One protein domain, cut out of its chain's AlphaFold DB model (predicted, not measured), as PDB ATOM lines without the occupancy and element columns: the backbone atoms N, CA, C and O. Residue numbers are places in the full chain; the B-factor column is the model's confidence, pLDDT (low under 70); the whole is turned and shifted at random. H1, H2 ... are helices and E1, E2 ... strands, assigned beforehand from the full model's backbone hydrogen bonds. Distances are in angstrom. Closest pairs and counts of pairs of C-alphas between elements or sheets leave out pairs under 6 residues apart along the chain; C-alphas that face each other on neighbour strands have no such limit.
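This is residues 8 to 25 and 33 to 67 of the 71 residues of the protein "Pyrroline-5-carboxylate reductase" of Pediococcus acidilactici NGRI 0510Q (UniProt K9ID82). Four short parts make an open frame: H1 and H2 on one side, H3 and E1 on the other, with residues 47 to 53 crossing from H2 to H3. The printed part has 53 residues, mostly helix by its named elements, in the order H1, H2, H3, E1. It is compact, with a radius of gyration of the C-alphas of 10.8 A and spans of 27 by 25 by 18 A.

H1, residues 10 to 20, and H2, residues 40 to 46, only just touch, with 3 pairs of C-alphas within 8 A, the closest Val 20 and His 46 at 7.4 A. They run the same way at a shallow tilt of 31 degrees. H3, residues 54 to 60, is apart from both. E1, residues 63 to 66, pairs with no named strand; its closest C-alpha to H3 is Ile 64, 6.8 A from that of Ala 58. In H1, H2 and H3 every O i to N i+4 pair is within hydrogen-bond range.

H1 is 15.2 A long from C-alpha 10 at (-13.671, -45.405, -33.962). H2 measures 9.9 A, H3 10.2 A, and E1 10.0 A to C-alpha 66 at (-15.397, -42.084, -21.486).

Residues 26 to 32 are not printed; C-alphas 25 and 33 are 20.2 A apart. No printed residue is under 70.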
ATOM      1  N   VAL A   8     -10.603 -41.050 -28.380       96.94
ATOM      2  CA  VAL A   8     -11.088 -40.681 -29.722       96.94
ATOM      3  C   VAL A   8     -10.853 -41.826 -30.713       96.94
ATOM      4  O   VAL A   8     -10.250 -41.676 -31.776       96.94
ATOM      5  N   GLY A   9     -11.294 -43.023 -30.320       94.69
ATOM      6  CA  GLY A   9     -11.306 -44.205 -31.185       94.69
ATOM      7  C   GLY A   9     -12.472 -44.198 -32.178       94.69
ATOM      8  O   GLY A   9     -13.254 -43.250 -32.245       94.69
ATOM      9  N   ASN A  10     -12.635 -45.290 -32.926       95.06
ATOM     10  CA  ASN A  10     -13.671 -45.405 -33.962       95.06
ATOM     11  C   ASN A  10     -15.095 -45.156 -33.432       95.06
ATOM     12  O   ASN A  10     -15.880 -44.493 -34.102       95.06
ATOM     13  N   MET A  11     -15.416 -45.622 -32.218       94.12
ATOM     14  CA  MET A  11     -16.735 -45.388 -31.612       94.12
ATOM     15  C   MET A  11     -16.972 -43.935 -31.221       94.12
ATOM     16  O   MET A  11     -18.010 -43.385 -31.576       94.12
ATOM     17  N   ALA A  12     -15.993 -43.280 -30.594       97.12
ATOM     18  CA  ALA A  12     -16.082 -41.848 -30.325       97.12
ATOM     19  C   ALA A  12     -16.281 -41.057 -31.628       97.12
ATOM     20  O   ALA A  12     -17.196 -40.247 -31.723       97.12
ATOM     21  N   LYS A  13     -15.488 -41.355 -32.668       97.31
ATOM     22  CA  LYS A  13     -15.593 -40.701 -33.982       97.31
ATOM     23  C   LYS A  13     -16.971 -40.892 -34.621       97.31
ATOM     24  O   LYS A  13     -17.516 -39.935 -35.164       97.31
ATOM     25  N   ALA A  14     -17.551 -42.091 -34.538       97.69
ATOM     26  CA  ALA A  14     -18.888 -42.373 -35.061       97.69
ATOM     27  C   ALA A  14     -19.978 -41.579 -34.322       97.69
ATOM     28  O   ALA A  14     -20.809 -40.941 -34.971       97.69
ATOM     29  N   ILE A  15     -19.936 -41.559 -32.984       97.94
ATOM     30  CA  ILE A  15     -20.883 -40.796 -32.155       97.94
ATOM     31  C   ILE A  15     -20.762 -39.301 -32.458       97.94
ATOM     32  O   ILE A  15     -21.758 -38.665 -32.793       97.94
ATOM     33  N   ILE A  16     -19.543 -38.755 -32.422       98.06
ATOM     34  CA  ILE A  16     -19.273 -37.341 -32.716       98.06
ATOM     35  C   ILE A  16     -19.770 -36.978 -34.117       98.06
ATOM     36  O   ILE A  16     -20.450 -35.970 -34.286       98.06
ATOM     37  N   SER A  17     -19.500 -37.818 -35.119       97.62
ATOM     38  CA  SER A  17     -19.976 -37.584 -36.488       97.62
ATOM     39  C   SER A  17     -21.503 -37.559 -36.568       97.62
ATOM     40  O   SER A  17     -22.060 -36.763 -37.319       97.62
ATOM     41  N   GLY A  18     -22.188 -38.417 -35.805       98.00
ATOM     42  CA  GLY A  18     -23.645 -38.404 -35.682       98.00
ATOM     43  C   GLY A  18     -24.172 -37.125 -35.030       98.00
ATOM     44  O   GLY A  18     -25.126 -36.545 -35.538       98.00
ATOM     45  N   LEU A  19     -23.523 -36.657 -33.960       97.62
ATOM     46  CA  LEU A  19     -23.879 -35.414 -33.264       97.62
ATOM     47  C   LEU A  19     -23.704 -34.190 -34.166       97.62
ATOM     48  O   LEU A  19     -24.623 -33.387 -34.290       97.62
ATOM     49  N   VAL A  20     -22.571 -34.088 -34.866       96.62
ATOM     50  CA  VAL A  20     -22.312 -32.991 -35.813       96.62
ATOM     51  C   VAL A  20     -23.327 -33.002 -36.962       96.62
ATOM     52  O   VAL A  20     -23.828 -31.954 -37.349       96.62
ATOM     53  N   LYS A  21     -23.709 -34.184 -37.469       97.00
ATOM     54  CA  LYS A  21     -24.789 -34.329 -38.469       97.00
ATOM     55  C   LYS A  21     -26.182 -33.964 -37.942       97.00
ATOM     56  O   LYS A  21     -27.106 -33.833 -38.738       97.00
ATOM     57  N   LYS A  22     -26.354 -33.880 -36.623       96.44
ATOM     58  CA  LYS A  22     -27.587 -33.468 -35.939       96.44
ATOM     59  C   LYS A  22     -27.465 -32.048 -35.379       96.44
ATOM     60  O   LYS A  22     -28.113 -31.728 -34.389       96.44
ATOM     61  N   ASP A  23     -26.624 -31.229 -36.012       94.00
ATOM     62  CA  ASP A  23     -26.431 -29.803 -35.735       94.00
ATOM     63  C   ASP A  23     -25.855 -29.476 -34.348       94.00
ATOM     64  O   ASP A  23     -25.919 -28.334 -33.888       94.00
ATOM     65  N   VAL A  24     -25.208 -30.443 -33.685       96.31
ATOM     66  CA  VAL A  24     -24.344 -30.122 -32.543       96.31
ATOM     67  C   VAL A  24     -23.098 -29.419 -33.072       96.31
ATOM     68  O   VAL A  24     -22.338 -29.982 -33.863       96.31
ATOM     69  N   ALA A  25     -22.871 -28.185 -32.625       97.12
ATOM     70  CA  ALA A  25     -21.726 -27.402 -33.059       97.12
ATOM     71  C   ALA A  25     -20.415 -28.083 -32.634       97.12
ATOM     72  O   ALA A  25     -20.197 -28.343 -31.453       97.12
ATOM     73  N   SER A  33      -7.154 -37.704 -26.485       96.12
ATOM     74  CA  SER A  33      -6.745 -39.105 -26.346       96.12
ATOM     75  C   SER A  33      -5.225 -39.233 -26.302       96.12
ATOM     76  O   SER A  33      -4.516 -38.304 -26.661       96.12
ATOM     77  N   ALA A  34      -4.724 -40.413 -25.928       92.69
ATOM     78  CA  ALA A  34      -3.294 -40.656 -25.713       92.69
ATOM     79  C   ALA A  34      -2.374 -40.358 -26.916       92.69
ATOM     80  O   ALA A  34      -1.186 -40.141 -26.721       92.69
ATOM     81  N   HIS A  35      -2.897 -40.365 -28.147       90.81
ATOM     82  CA  HIS A  35      -2.102 -40.156 -29.360       90.81
ATOM     83  C   HIS A  35      -2.698 -38.999 -30.179       90.81
ATOM     84  O   HIS A  35      -3.612 -39.243 -30.974       90.81
ATOM     85  N   PRO A  36      -2.198 -37.758 -30.018       89.12
ATOM     86  CA  PRO A  36      -2.708 -36.562 -30.704       89.12
ATOM     87  C   PRO A  36      -2.868 -36.724 -32.216       89.12
ATOM     88  O   PRO A  36      -3.924 -36.429 -32.779       89.12
ATOM     89  N   GLN A  37      -1.875 -37.345 -32.856       88.69
ATOM     90  CA  GLN A  37      -1.854 -37.623 -34.297       88.69
ATOM     91  C   GLN A  37      -3.096 -38.386 -34.797       88.69
ATOM     92  O   GLN A  37      -3.504 -38.223 -35.945       88.69
ATOM     93  N   ASN A  38      -3.742 -39.182 -33.938       85.69
ATOM     94  CA  ASN A  38      -4.886 -40.014 -34.319       85.69
ATOM     95  C   ASN A  38      -6.227 -39.263 -34.324       85.69
ATOM     96  O   ASN A  38      -7.206 -39.778 -34.885       85.69
ATOM     97  N   TYR A  39      -6.304 -38.089 -33.688       93.69
ATOM     98  CA  TYR A  39      -7.564 -37.362 -33.525       93.69
ATOM     99  C   TYR A  39      -7.512 -35.876 -33.865       93.69
ATOM    100  O   TYR A  39      -8.566 -35.327 -34.160       93.69
ATOM    101  N   GLU A  40      -6.348 -35.225 -33.892       95.50
ATOM    102  CA  GLU A  40      -6.257 -33.802 -34.249       95.50
ATOM    103  C   GLU A  40      -6.762 -33.519 -35.668       95.50
ATOM    104  O   GLU A  40      -7.489 -32.552 -35.885       95.50
ATOM    105  N   THR A  41      -6.441 -34.383 -36.635       95.44
ATOM    106  CA  THR A  41      -6.966 -34.263 -38.005       95.44
ATOM    107  C   THR A  41      -8.487 -34.390 -38.026       95.44
ATOM    108  O   THR A  41      -9.161 -33.592 -38.670       95.44
ATOM    109  N   PHE A  42      -9.036 -35.343 -37.266       96.19
ATOM    110  CA  PHE A  42     -10.482 -35.525 -37.126       96.19
ATOM    111  C   PHE A  42     -11.133 -34.311 -36.448       96.19
ATOM    112  O   PHE A  42     -12.166 -33.827 -36.906       96.19
ATOM    113  N   ALA A  43     -10.499 -33.764 -35.408       97.50
ATOM    114  CA  ALA A  43     -10.953 -32.555 -34.740       97.50
ATOM    115  C   ALA A  43     -11.008 -31.372 -35.709       97.50
ATOM    116  O   ALA A  43     -12.045 -30.724 -35.810       97.50
ATOM    117  N   LYS A  44      -9.953 -31.149 -36.499       97.12
ATOM    118  CA  LYS A  44      -9.927 -30.097 -37.527       97.12
ATOM    119  C   LYS A  44     -11.020 -30.296 -38.582       97.12
ATOM    120  O   LYS A  44     -11.729 -29.347 -38.893       97.12
ATOM    121  N   GLN A  45     -11.186 -31.517 -39.093       96.00
ATOM    122  CA  GLN A  45     -12.194 -31.848 -40.112       96.00
ATOM    123  C   GLN A  45     -13.634 -31.607 -39.641       96.00
ATOM    124  O   GLN A  45     -14.478 -31.217 -40.441       96.00
ATOM    125  N   HIS A  46     -13.910 -31.830 -38.356       96.69
ATOM    126  CA  HIS A  46     -15.247 -31.691 -37.774       96.69
ATOM    127  C   HIS A  46     -15.428 -30.411 -36.938       96.69
ATOM    128  O   HIS A  46     -16.458 -30.247 -36.289       96.69
ATOM    129  N   GLY A  47     -14.442 -29.504 -36.941       97.38
ATOM    130  CA  GLY A  47     -14.478 -28.259 -36.168       97.38
ATOM    131  C   GLY A  47     -14.540 -28.464 -34.650       97.38
ATOM    132  O   GLY A  47     -15.145 -27.647 -33.961       97.38
ATOM    133  N   LEU A  48     -13.968 -29.558 -34.139       98.25
ATOM    134  CA  LEU A  48     -13.945 -29.910 -32.716       98.25
ATOM    135  C   LEU A  48     -12.850 -29.157 -31.960       98.25
ATOM    136  O   LEU A  48     -11.840 -28.746 -32.535       98.25
ATOM    137  N   THR A  49     -12.997 -29.062 -30.642       98.06
ATOM    138  CA  THR A  49     -11.971 -28.499 -29.759       98.06
ATOM    139  C   THR A  49     -11.061 -29.603 -29.221       98.06
ATOM    140  O   THR A  49     -11.383 -30.289 -28.252       98.06
ATOM    141  N   ALA A  50      -9.895 -29.785 -29.840       97.69
ATOM    142  CA  ALA A  50      -8.835 -30.610 -29.265       97.69
ATOM    143  C   ALA A  50      -8.202 -29.896 -28.059       97.69
ATOM    144  O   ALA A  50      -7.841 -28.724 -28.163       97.69
ATOM    145  N   VAL A  51      -8.061 -30.596 -26.933       96.88
ATOM    146  CA  VAL A  51      -7.413 -30.064 -25.717       96.88
ATOM    147  C   VAL A  51      -6.155 -30.858 -25.358       96.88
ATOM    148  O   VAL A  51      -5.913 -31.922 -25.927       96.88
ATOM    149  N   SER A  52      -5.347 -30.317 -24.441       95.12
ATOM    150  CA  SER A  52      -4.004 -30.812 -24.103       95.12
ATOM    151  C   SER A  52      -3.982 -32.132 -23.338       95.12
ATOM    152  O   SER A  52      -3.020 -32.882 -23.461       95.12
ATOM    153  N   ASP A  53      -5.005 -32.393 -22.524       97.56
ATOM    154  CA  ASP A  53      -5.056 -33.544 -21.629       97.56
ATOM    155  C   ASP A  53      -6.496 -33.874 -21.186       97.56
ATOM    156  O   ASP A  53      -7.456 -33.146 -21.462       97.56
ATOM    157  N   ASN A  54      -6.660 -35.002 -20.486       97.81
ATOM    158  CA  ASN A  54      -7.960 -35.442 -19.969       97.81
ATOM    159  C   ASN A  54      -8.528 -34.490 -18.904       97.81
ATOM    160  O   ASN A  54      -9.748 -34.377 -18.780       97.81
ATOM    161  N   THR A  55      -7.668 -33.821 -18.136       98.19
ATOM    162  CA  THR A  55      -8.083 -32.884 -17.086       98.19
ATOM    163  C   THR A  55      -8.724 -31.649 -17.710       98.19
ATOM    164  O   THR A  55      -9.779 -31.214 -17.256       98.19
ATOM    165  N   ALA A  56      -8.161 -31.143 -18.807       98.12
ATOM    166  CA  ALA A  56      -8.713 -30.038 -19.576       98.12
ATOM    167  C   ALA A  56     -10.094 -30.378 -20.159       98.12
ATOM    168  O   ALA A  56     -10.973 -29.517 -20.156       98.12
ATOM    169  N   VAL A  57     -10.319 -31.625 -20.604       98.31
ATOM    170  CA  VAL A  57     -11.665 -32.088 -20.992       98.31
ATOM    171  C   VAL A  57     -12.605 -32.017 -19.789       98.31
ATOM    172  O   VAL A  57     -13.677 -31.425 -19.887       98.31
ATOM    173  N   ALA A  58     -12.197 -32.589 -18.654       97.94
ATOM    174  CA  ALA A  58     -13.045 -32.701 -17.472       97.94
ATOM    175  C   ALA A  58     -13.404 -31.350 -16.834       97.94
ATOM    176  O   ALA A  58     -14.489 -31.205 -16.285       97.94
ATOM    177  N   GLN A  59     -12.516 -30.358 -16.922       98.06
ATOM    178  CA  GLN A  59     -12.753 -29.012 -16.393       98.06
ATOM    179  C   GLN A  59     -13.696 -28.173 -17.263       98.06
ATOM    180  O   GLN A  59     -14.334 -27.254 -16.759       98.06
ATOM    181  N   GLN A  60     -13.740 -28.437 -18.570       98.00
ATOM    182  CA  GLN A  60     -14.454 -27.590 -19.531       98.00
ATOM    183  C   GLN A  60     -15.768 -28.198 -20.025       98.00
ATOM    184  O   GLN A  60     -16.586 -27.466 -20.583       98.00
ATOM    185  N   ALA A  61     -15.948 -29.513 -19.902       98.38
ATOM    186  CA  ALA A  61     -17.140 -30.211 -20.363       98.38
ATOM    187  C   ALA A  61     -18.250 -30.209 -19.301       98.38
ATOM    188  O   ALA A  61     -17.992 -30.452 -18.127       98.38
ATOM    189  N   ASP A  62     -19.493 -30.023 -19.744       98.44
ATOM    190  CA  ASP A  62     -20.684 -30.211 -18.905       98.44
ATOM    191  C   ASP A  62     -21.015 -31.707 -18.752       98.44
ATOM    192  O   ASP A  62     -21.543 -32.145 -17.734       98.44
ATOM    193  N   VAL A  63     -20.704 -32.502 -19.783       98.25
ATOM    194  CA  VAL A  63     -20.918 -33.955 -19.823       98.25
ATOM    195  C   VAL A  63     -19.669 -34.635 -20.363       98.25
ATOM    196  O   VAL A  63     -19.155 -34.241 -21.409       98.25
ATOM    197  N   ILE A  64     -19.210 -35.691 -19.689       98.19
ATOM    198  CA  ILE A  64     -18.035 -36.468 -20.096       98.19
ATOM    199  C   ILE A  64     -18.461 -37.847 -20.602       98.19
ATOM    200  O   ILE A  64     -19.147 -38.598 -19.911       98.19
ATOM    201  N   ILE A  65     -17.983 -38.199 -21.791       98.12
ATOM    202  CA  ILE A  65     -18.083 -39.518 -22.399       98.12
ATOM    203  C   ILE A  65     -16.700 -40.173 -22.329       98.12
ATOM    204  O   ILE A  65     -15.743 -39.737 -22.974       98.12
ATOM    205  N   LEU A  66     -16.597 -41.251 -21.551       97.12
ATOM    206  CA  LEU A  66     -15.397 -42.084 -21.486       97.12
ATOM    207  C   LEU A  66     -15.445 -43.121 -22.614       97.12
ATOM    208  O   LEU A  66     -16.084 -44.162 -22.493       97.12
ATOM    209  N   ALA A  67     -14.764 -42.833 -23.719       95.25
ATOM    210  CA  ALA A  67     -14.704 -43.679 -24.910       95.25
ATOM    211  C   ALA A  67     -13.335 -44.372 -25.045       95.25
ATOM    212  O   ALA A  67     -12.735 -44.435 -26.125       95.25
TER     213      ALA A  67